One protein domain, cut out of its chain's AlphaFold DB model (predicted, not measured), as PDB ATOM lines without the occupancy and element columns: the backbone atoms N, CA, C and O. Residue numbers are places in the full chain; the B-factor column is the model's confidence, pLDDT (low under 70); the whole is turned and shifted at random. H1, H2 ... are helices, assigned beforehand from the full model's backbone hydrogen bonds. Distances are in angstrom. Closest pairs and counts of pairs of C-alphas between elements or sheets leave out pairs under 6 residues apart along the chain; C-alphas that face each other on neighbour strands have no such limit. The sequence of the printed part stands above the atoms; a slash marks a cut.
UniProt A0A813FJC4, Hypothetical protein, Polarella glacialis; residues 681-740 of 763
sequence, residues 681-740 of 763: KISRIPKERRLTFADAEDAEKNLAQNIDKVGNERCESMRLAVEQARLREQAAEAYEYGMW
ATOM      1  N   LYS A 681      14.972 -21.616  -5.908       81.12
ATOM      2  CA  LYS A 681      13.519 -21.805  -5.711       81.12
ATOM      3  C   LYS A 681      12.715 -20.508  -5.895       81.12
ATOM      4  O   LYS A 681      11.701 -20.491  -6.586       81.12
ATOM      5  N   ILE A 682      13.221 -19.389  -5.364       79.38
ATOM      6  CA  ILE A 682      12.615 -18.043  -5.457       79.38
ATOM      7  C   ILE A 682      12.332 -17.632  -6.914       79.38
ATOM      8  O   ILE A 682      11.305 -17.016  -7.201       79.38
ATOM      9  N   SER A 683      13.209 -17.997  -7.853       79.56
ATOM     10  CA  SER A 683      13.032 -17.694  -9.275       79.56
ATOM     11  C   SER A 683      11.998 -18.597  -9.961       79.56
ATOM     12  O   SER A 683      11.487 -18.216 -11.014       79.56
ATOM     13  N   ARG A 684      11.642 -19.755  -9.380       78.75
ATOM     14  CA  ARG A 684      10.582 -20.644  -9.900       78.75
ATOM     15  C   ARG A 684       9.177 -20.104  -9.635       78.75
ATOM     16  O   ARG A 684       8.242 -20.436 -10.360       78.75
ATOM     17  N   ILE A 685       9.024 -19.244  -8.627       78.62
ATOM     18  CA  ILE A 685       7.775 -18.518  -8.390       78.62
ATOM     19  C   ILE A 685       7.546 -17.525  -9.557       78.62
ATOM     20  O   ILE A 685       8.469 -16.763  -9.878       78.62
ATOM     21  N   PRO A 686       6.345 -17.471 -10.172       76.69
ATOM     22  CA  PRO A 686       5.967 -16.429 -11.132       76.69
ATOM     23  C   PRO A 686       6.173 -15.023 -10.557       76.69
ATOM     24  O   PRO A 686       5.996 -14.819  -9.355       76.69
ATOM     25  N   LYS A 687       6.543 -14.041 -11.387       79.12
ATOM     26  CA  LYS A 687       6.937 -12.699 -10.915       79.12
ATOM     27  C   LYS A 687       5.825 -12.007 -10.115       79.12
ATOM     28  O   LYS A 687       6.115 -11.288  -9.170       79.12
ATOM     29  N   GLU A 688       4.579 -12.311 -10.453       76.44
ATOM     30  CA  GLU A 688       3.326 -11.816  -9.877       76.44
ATOM     31  C   GLU A 688       2.992 -12.473  -8.524       76.44
ATOM     32  O   GLU A 688       2.085 -12.031  -7.826       76.44
ATOM     33  N   ARG A 689       3.696 -13.557  -8.166       79.62
ATOM     34  CA  ARG A 689       3.553 -14.301  -6.903       79.62
ATOM     35  C   ARG A 689       4.816 -14.285  -6.036       79.62
ATOM     36  O   ARG A 689       4.782 -14.780  -4.912       79.62
ATOM     37  N   ARG A 690       5.940 -13.752  -6.532       81.38
ATOM     38  CA  ARG A 690       7.148 -13.536  -5.718       81.38
ATOM     39  C   ARG A 690       6.824 -12.524  -4.622       81.38
ATOM     40  O   ARG A 690       6.219 -11.499  -4.912       81.38
ATOM     41  N   LEU A 691       7.300 -12.756  -3.396       76.50
ATOM     42  CA  LEU A 691       7.248 -11.751  -2.327       76.50
ATOM     43  C   LEU A 691       8.217 -10.587  -2.607       76.50
ATOM     44  O   LEU A 691       9.326 -10.486  -2.066       76.50
ATOM     45  N   THR A 692       7.769  -9.690  -3.479       73.88
ATOM     46  CA  THR A 692       8.079  -8.265  -3.407       73.88
ATOM     47  C   THR A 692       7.320  -7.687  -2.220       73.88
ATOM     48  O   THR A 692       6.096  -7.794  -2.172       73.88
ATOM     49  N   PHE A 693       8.026  -7.076  -1.271       68.81
ATOM     50  CA  PHE A 693       7.391  -6.322  -0.192       68.81
ATOM     51  C   PHE A 693       6.828  -5.038  -0.810       68.81
ATOM     52  O   PHE A 693       7.571  -4.090  -1.050       68.81
ATOM     53  N   ALA A 694       5.546  -5.076  -1.186       57.72
ATOM     54  CA  ALA A 694       4.858  -3.972  -1.856       57.72
ATOM     55  C   ALA A 694       4.708  -2.758  -0.927       57.72
ATOM     56  O   ALA A 694       4.791  -1.622  -1.384       57.72
ATOM     57  N   ASP A 695       4.638  -3.015   0.381       56.75
ATOM     58  CA  ASP A 695       4.613  -2.040   1.478       56.75
ATOM     59  C   ASP A 695       5.976  -1.340   1.679       56.75
ATOM     60  O   ASP A 695       6.334  -0.934   2.784       56.75
ATOM     61  N   ALA A 696       6.767  -1.210   0.609       63.25
ATOM     62  CA  ALA A 696       8.066  -0.553   0.607       63.25
ATOM     63  C   ALA A 696       7.967   0.889   1.120       63.25
ATOM     64  O   ALA A 696       8.824   1.298   1.894       63.25
ATOM     65  N   GLU A 697       6.907   1.628   0.772       73.62
ATOM     66  CA  GLU A 697       6.717   2.991   1.278       73.62
ATOM     67  C   GLU A 697       6.487   3.042   2.796       73.62
ATOM     68  O   GLU A 697       6.987   3.944   3.463       73.62
ATOM     69  N   ASP A 698       5.744   2.091   3.365       69.69
ATOM     70  CA  ASP A 698       5.447   2.084   4.803       69.69
ATOM     71  C   ASP A 698       6.598   1.478   5.616       69.69
ATOM     72  O   ASP A 698       6.867   1.921   6.737       69.69
ATOM     73  N   ALA A 699       7.363   0.560   5.020       70.19
ATOM     74  CA  ALA A 699       8.664   0.148   5.529       70.19
ATOM     75  C   ALA A 699       9.670   1.315   5.522       70.19
ATOM     76  O   ALA A 699      10.350   1.528   6.522       70.19
ATOM     77  N   GLU A 700       9.739   2.109   4.449       73.75
ATOM     78  CA  GLU A 700      10.646   3.260   4.319       73.75
ATOM     79  C   GLU A 700      10.301   4.371   5.329       73.75
ATOM     80  O   GLU A 700      11.192   4.864   6.023       73.75
ATOM     81  N   LYS A 701       9.006   4.671   5.530       77.88
ATOM     82  CA  LYS A 701       8.519   5.586   6.585       77.88
ATOM     83  C   LYS A 701       8.920   5.121   7.997       77.88
ATOM     84  O   LYS A 701       9.375   5.934   8.801       77.88
ATOM     85  N   ASN A 702       8.791   3.825   8.307       70.62
ATOM     86  CA  ASN A 702       9.165   3.266   9.618       70.62
ATOM     87  C   ASN A 702      10.686   3.125   9.817       70.62
ATOM     88  O   ASN A 702      11.175   3.229  10.948       70.62
ATOM     89  N   LEU A 703      11.439   2.895   8.737       71.88
ATOM     90  CA  LEU A 703      12.897   2.805   8.766       71.88
ATOM     91  C   LEU A 703      13.513   4.189   9.001       71.88
ATOM     92  O   LEU A 703      14.347   4.331   9.893       71.88
ATOM     93  N   ALA A 704      13.034   5.218   8.292       71.19
ATOM     94  CA  ALA A 704      13.452   6.607   8.486       71.19
ATOM     95  C   ALA A 704      13.323   7.060   9.953       71.19
ATOM     96  O   ALA A 704      14.239   7.675  10.488       71.19
ATOM     97  N   GLN A 705      12.243   6.676  10.642       72.75
ATOM     98  CA  GLN A 705      12.018   7.009  12.059       72.75
ATOM     99  C   GLN A 705      12.866   6.197  13.063       72.75
ATOM    100  O   GLN A 705      12.840   6.490  14.259       72.75
ATOM    101  N   ASN A 706      13.607   5.173  12.621       65.38
ATOM    102  CA  ASN A 706      14.519   4.404  13.478       65.38
ATOM    103  C   ASN A 706      16.007   4.580  13.143       65.38
ATOM    104  O   ASN A 706      16.832   4.231  13.986       65.38
ATOM    105  N   ILE A 707      16.353   5.141  11.978       65.75
ATOM    106  CA  ILE A 707      17.747   5.387  11.567       65.75
ATOM    107  C   ILE A 707      18.491   6.312  12.547       65.75
ATOM    108  O   ILE A 707      19.658   6.069  12.838       65.75
ATOM    109  N   ASP A 708      17.810   7.280  13.171       66.56
ATOM    110  CA  ASP A 708      18.420   8.194  14.157       66.56
ATOM    111  C   ASP A 708      18.934   7.506  15.446       66.56
ATOM    112  O   ASP A 708      19.569   8.145  16.289       66.56
ATOM    113  N   LYS A 709      18.718   6.193  15.631       67.06
ATOM    114  CA  LYS A 709      19.300   5.398  16.735       67.06
ATOM    115  C   LYS A 709      20.687   4.862  16.355       67.06
ATOM    116  O   LYS A 709      20.926   3.655  16.333       67.06
ATOM    117  N   VAL A 710      21.570   5.823  16.083       54.94
ATOM    118  CA  VAL A 710      22.951   5.715  15.592       54.94
ATOM    119  C   VAL A 710      23.683   4.425  15.989       54.94
ATOM    120  O   VAL A 710      24.021   4.210  17.155       54.94
ATOM    121  N   GLY A 711      24.061   3.635  14.983       71.62
ATOM    122  CA  GLY A 711      25.186   2.699  15.036       71.62
ATOM    123  C   GLY A 711      24.835   1.217  14.905       71.62
ATOM    124  O   GLY A 711      25.745   0.414  14.697       71.62
ATOM    125  N   ASN A 712      23.557   0.834  14.985       76.75
ATOM    126  CA  ASN A 712      23.133  -0.567  14.830       76.75
ATOM    127  C   ASN A 712      22.353  -0.836  13.528       76.75
ATOM    128  O   ASN A 712      22.017  -1.991  13.255       76.75
ATOM    129  N   GLU A 713      22.092   0.184  12.692       80.00
ATOM    130  CA  GLU A 713      21.266   0.014  11.484       80.00
ATOM    131  C   GLU A 713      21.847  -1.035  10.530       80.00
ATOM    132  O   GLU A 713      21.106  -1.853  10.001       80.00
ATOM    133  N   ARG A 714      23.177  -1.090  10.359       83.75
ATOM    134  CA  ARG A 714      23.831  -2.078   9.480       83.75
ATOM    135  C   ARG A 714      23.567  -3.524   9.920       83.75
ATOM    136  O   ARG A 714      23.412  -4.400   9.070       83.75
ATOM    137  N   CYS A 715      23.518  -3.776  11.227       82.44
ATOM    138  CA  CYS A 715      23.253  -5.102  11.783       82.44
ATOM    139  C   CYS A 715      21.786  -5.494  11.585       82.44
ATOM    140  O   CYS A 715      21.508  -6.593  11.106       82.44
ATOM    141  N   GLU A 716      20.853  -4.585  11.882       81.75
ATOM    142  CA  GLU A 716      19.419  -4.832  11.701       81.75
ATOM    143  C   GLU A 716      19.018  -4.886  10.216       81.75
ATOM    144  O   GLU A 716      18.284  -5.786   9.824       81.75
ATOM    145  N   SER A 717      19.573  -4.048   9.333       80.94
ATOM    146  CA  SER A 717      19.368  -4.166   7.878       80.94
ATOM    147  C   SER A 717      19.861  -5.508   7.328       80.94
ATOM    148  O   SER A 717      19.183  -6.118   6.505       80.94
ATOM    149  N   MET A 718      21.012  -6.007   7.798       92.38
ATOM    150  CA  MET A 718      21.520  -7.326   7.405       92.38
ATOM    151  C   MET A 718      20.638  -8.461   7.945       92.38
ATOM    152  O   MET A 718      20.340  -9.405   7.214       92.38
ATOM    153  N   ARG A 719      20.172  -8.355   9.194       89.94
ATOM    154  CA  ARG A 719      19.228  -9.299   9.811       89.94
ATOM    155  C   ARG A 719      17.909  -9.361   9.038       89.94
ATOM    156  O   ARG A 719      17.493 -10.449   8.646       89.94
ATOM    157  N   LEU A 720      17.304  -8.207   8.757       85.31
ATOM    158  CA  LEU A 720      16.078  -8.086   7.969       85.31
ATOM    159  C   LEU A 720      16.269  -8.635   6.550       85.31
ATOM    160  O   LEU A 720      15.397  -9.343   6.057       85.31
ATOM    161  N   ALA A 721      17.410  -8.389   5.900       85.38
ATOM    162  CA  ALA A 721      17.700  -8.953   4.581       85.38
ATOM    163  C   ALA A 721      17.776 -10.495   4.596       85.38
ATOM    164  O   ALA A 721      17.236 -11.142   3.696       85.38
ATOM    165  N   VAL A 722      18.389 -11.090   5.628       91.50
ATOM    166  CA  VAL A 722      18.435 -12.552   5.825       91.50
ATOM    167  C   VAL A 722      17.043 -13.122   6.123       91.50
ATOM    168  O   VAL A 722      16.664 -14.149   5.561       91.50
ATOM    169  N   GLU A 723      16.248 -12.444   6.949       88.31
ATOM    170  CA  GLU A 723      14.876 -12.852   7.272       88.31
ATOM    171  C   GLU A 723      13.949 -12.765   6.047       88.31
ATOM    172  O   GLU A 723      13.234 -13.719   5.739       88.31
ATOM    173  N   GLN A 724      14.046 -11.693   5.254       86.38
ATOM    174  CA  GLN A 724      13.355 -11.564   3.968       86.38
ATOM    175  C   GLN A 724      13.791 -12.628   2.948       86.38
ATOM    176  O   GLN A 724      12.952 -13.131   2.196       86.38
ATOM    177  N   ALA A 725      15.080 -12.983   2.899       87.44
ATOM    178  CA  ALA A 725      15.575 -14.051   2.030       87.44
ATOM    179  C   ALA A 725      14.979 -15.412   2.428       87.44
ATOM    180  O   ALA A 725      14.423 -16.104   1.574       87.44
ATOM    181  N   ARG A 726      14.988 -15.737   3.728       91.38
ATOM    182  CA  ARG A 726      14.351 -16.940   4.282       91.38
ATOM    183  C   ARG A 726      12.848 -16.987   3.994       91.38
ATOM    184  O   ARG A 726      12.350 -18.030   3.585       91.38
ATOM    185  N   LEU A 727      12.118 -15.883   4.168       89.00
ATOM    186  CA  LEU A 727      10.678 -15.839   3.875       89.00
ATOM    187  C   LEU A 727      10.384 -16.085   2.386       89.00
ATOM    188  O   LEU A 727       9.429 -16.787   2.057       89.00
ATOM    189  N   ARG A 728      11.223 -15.567   1.478       85.44
ATOM    190  CA  ARG A 728      11.119 -15.854   0.035       85.44
ATOM    191  C   ARG A 728      11.435 -17.314  -0.295       85.44
ATOM    192  O   ARG A 728      10.782 -17.874  -1.169       85.44
ATOM    193  N   GLU A 729      12.398 -17.927   0.391       87.62
ATOM    194  CA  GLU A 729      12.707 -19.354   0.245       87.62
ATOM    195  C   GLU A 729      11.556 -20.239   0.743       87.62
ATOM    196  O   GLU A 729      11.065 -21.067  -0.020       87.62
ATOM    197  N   GLN A 730      11.038 -20.002   1.952       88.50
ATOM    198  CA  GLN A 730       9.896 -20.751   2.497       88.50
ATOM    199  C   GLN A 730       8.630 -20.596   1.637       88.50
ATOM    200  O   GLN A 730       7.895 -21.563   1.429       88.50
ATOM    201  N   ALA A 731       8.386 -19.406   1.078       84.06
ATOM    202  CA  ALA A 731       7.298 -19.194   0.125       84.06
ATOM    203  C   ALA A 731       7.505 -19.968  -1.191       84.06
ATOM    204  O   ALA A 731       6.534 -20.444  -1.777       84.06
ATOM    205  N   ALA A 732       8.753 -20.131  -1.643       84.56
ATOM    206  CA  ALA A 732       9.072 -20.946  -2.810       84.56
ATOM    207  C   ALA A 732       8.882 -22.446  -2.536       84.56
ATOM    208  O   ALA A 732       8.310 -23.145  -3.365       84.56
ATOM    209  N   GLU A 733       9.287 -22.929  -1.361       85.81
ATOM    210  CA  GLU A 733       9.066 -24.316  -0.931       85.81
ATOM    211  C   GLU A 733       7.575 -24.645  -0.821       85.81
ATOM    212  O   GLU A 733       7.129 -25.663  -1.347       85.81
ATOM    213  N   ALA A 734       6.780 -23.759  -0.212       85.38
ATOM    214  CA  ALA A 734       5.327 -23.906  -0.145       85.38
ATOM    215  C   ALA A 734       4.670 -23.867  -1.538       85.38
ATOM    216  O   ALA A 734       3.710 -24.596  -1.793       85.38
ATOM    217  N   TYR A 735       5.198 -23.049  -2.457       82.31
ATOM    218  CA  TYR A 735       4.749 -22.998  -3.847       82.31
ATOM    219  C   TYR A 735       5.076 -24.295  -4.607       82.31
ATOM    220  O   TYR A 735       4.209 -24.821  -5.304       82.31
ATOM    221  N   GLU A 736       6.278 -24.851  -4.432       80.38
ATOM    222  CA  GLU A 736       6.678 -26.146  -4.996       80.38
ATOM    223  C   GLU A 736       5.800 -27.284  -4.452       80.38
ATOM    224  O   GLU A 736       5.179 -27.999  -5.241       80.38
ATOM    225  N   TYR A 737       5.645 -27.398  -3.129       82.56
ATOM    226  CA  TYR A 737       4.784 -28.411  -2.497       82.56
ATOM    227  C   TYR A 737       3.314 -28.306  -2.937       82.56
ATOM    228  O   TYR A 737       2.640 -29.324  -3.097       82.56
ATOM    229  N   GLY A 738       2.813 -27.085  -3.157       73.12
ATOM    230  CA  GLY A 738       1.463 -26.842  -3.667       73.12
ATOM    231  C   GLY A 738       1.289 -27.166  -5.155       73.12
ATOM    232  O   GLY A 738       0.228 -27.645  -5.552       73.12
ATOM    233  N   MET A 739       2.310 -26.937  -5.990       61.59
ATOM    234  CA  MET A 739       2.253 -27.229  -7.431       61.59
ATOM    235  C   MET A 739       2.443 -28.711  -7.769       61.59
ATOM    236  O   MET A 739       1.872 -29.182  -8.753       61.59
ATOM    237  N   TRP A 740       3.234 -29.449  -6.989       54.78
ATOM    238  CA  TRP A 740       3.589 -30.844  -7.285       54.78
ATOM    239  C   TRP A 740       2.503 -31.873  -6.938       54.78
ATOM    240  O   TRP A 740       2.744 -33.075  -7.029       54.78
TER     241      TRP A 740
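Overview. This is residues 681 to 740 of the 763 residues of the protein "Hypothetical protein" of Polarella glacialis (UniProt A0A813FJC4). One long helix, H3, makes the length of a loose, open frame: H2, a shorter helix, folds back from the first end of H3 with a gap between them, and the short helix H1 packs on H3 in its later half, at residues 728 to 733. A long link, residues 685 to 695, joins H1 to H2, and a turn at residues 708 to 712 closes one end. The printed part has 60 residues with three named helices, in the order H1, H2, H3, and no named strand; the class is all helix. The whole is loose, with a radius of gyration of the C-alphas of 14.6 A, and a rod in outline, spanning 47 by 21 by 14 A.

Arrangement. Begin with H3, residues 713 to 739, the longest helix. Look at its residues 728 to 733: with these alone it touches H1, residues 681 to 684, and the closest C-alphas of the two are those of Ile 682 and Ala 732, 5.3 A apart. Turn next to H2, residues 696 to 707, which is close to H3 but not clearly touching it; their closest C-alphas, those of Ile 707 and Glu 713, are 6.4 A apart. H2 and H3 run opposite ways at a shallow tilt of 28 degrees, and their centres are 19.3 A apart. H1 and H2 are apart. In the backbone of H3 every O i to N i+4 pair is within hydrogen-bond range; in H2 it is 7 of 8, and H1 is too short for such a pair.

Along the chain. Find C-alpha 713 at (21.266, 0.014, 11.484); from there H3 runs 38.2 A to C-alpha 739 at (2.253, -27.229, -7.431). Go back to C-alpha 696 at (8.066, -0.553, 0.607), where H2 begins; it is 15.8 A long and ends at Ile 707. The printed part opens with H1 at C-alpha 681, which stands at (13.519, -21.805, -5.711), and the four residues to Arg 684 measure 5.2 A.

Size, cuts and confidence. The two C-alphas farthest apart are those of Val 710 and Trp 740, at 47.3 A, while the first and last printed C-alphas, those of Lys 681 and Trp 740, are 13.5 A apart. The printed part has no cut. The link from H1 to H2, 11 residues, is long, and that from H2 to H3, 5 residues, is tight. Look for the stretches that stand free at residues 694 to 702, of which 696 to 702 belong to H2, at residues 704 to 712, of which 704 to 707 belong to H2, and at residues 718 to 723 of H3. In the B-factor column the mean pLDDT of the printed part is 77.3; it is under 70 at residues 693 to 696, 698, 706 to 710 and 739 to 740.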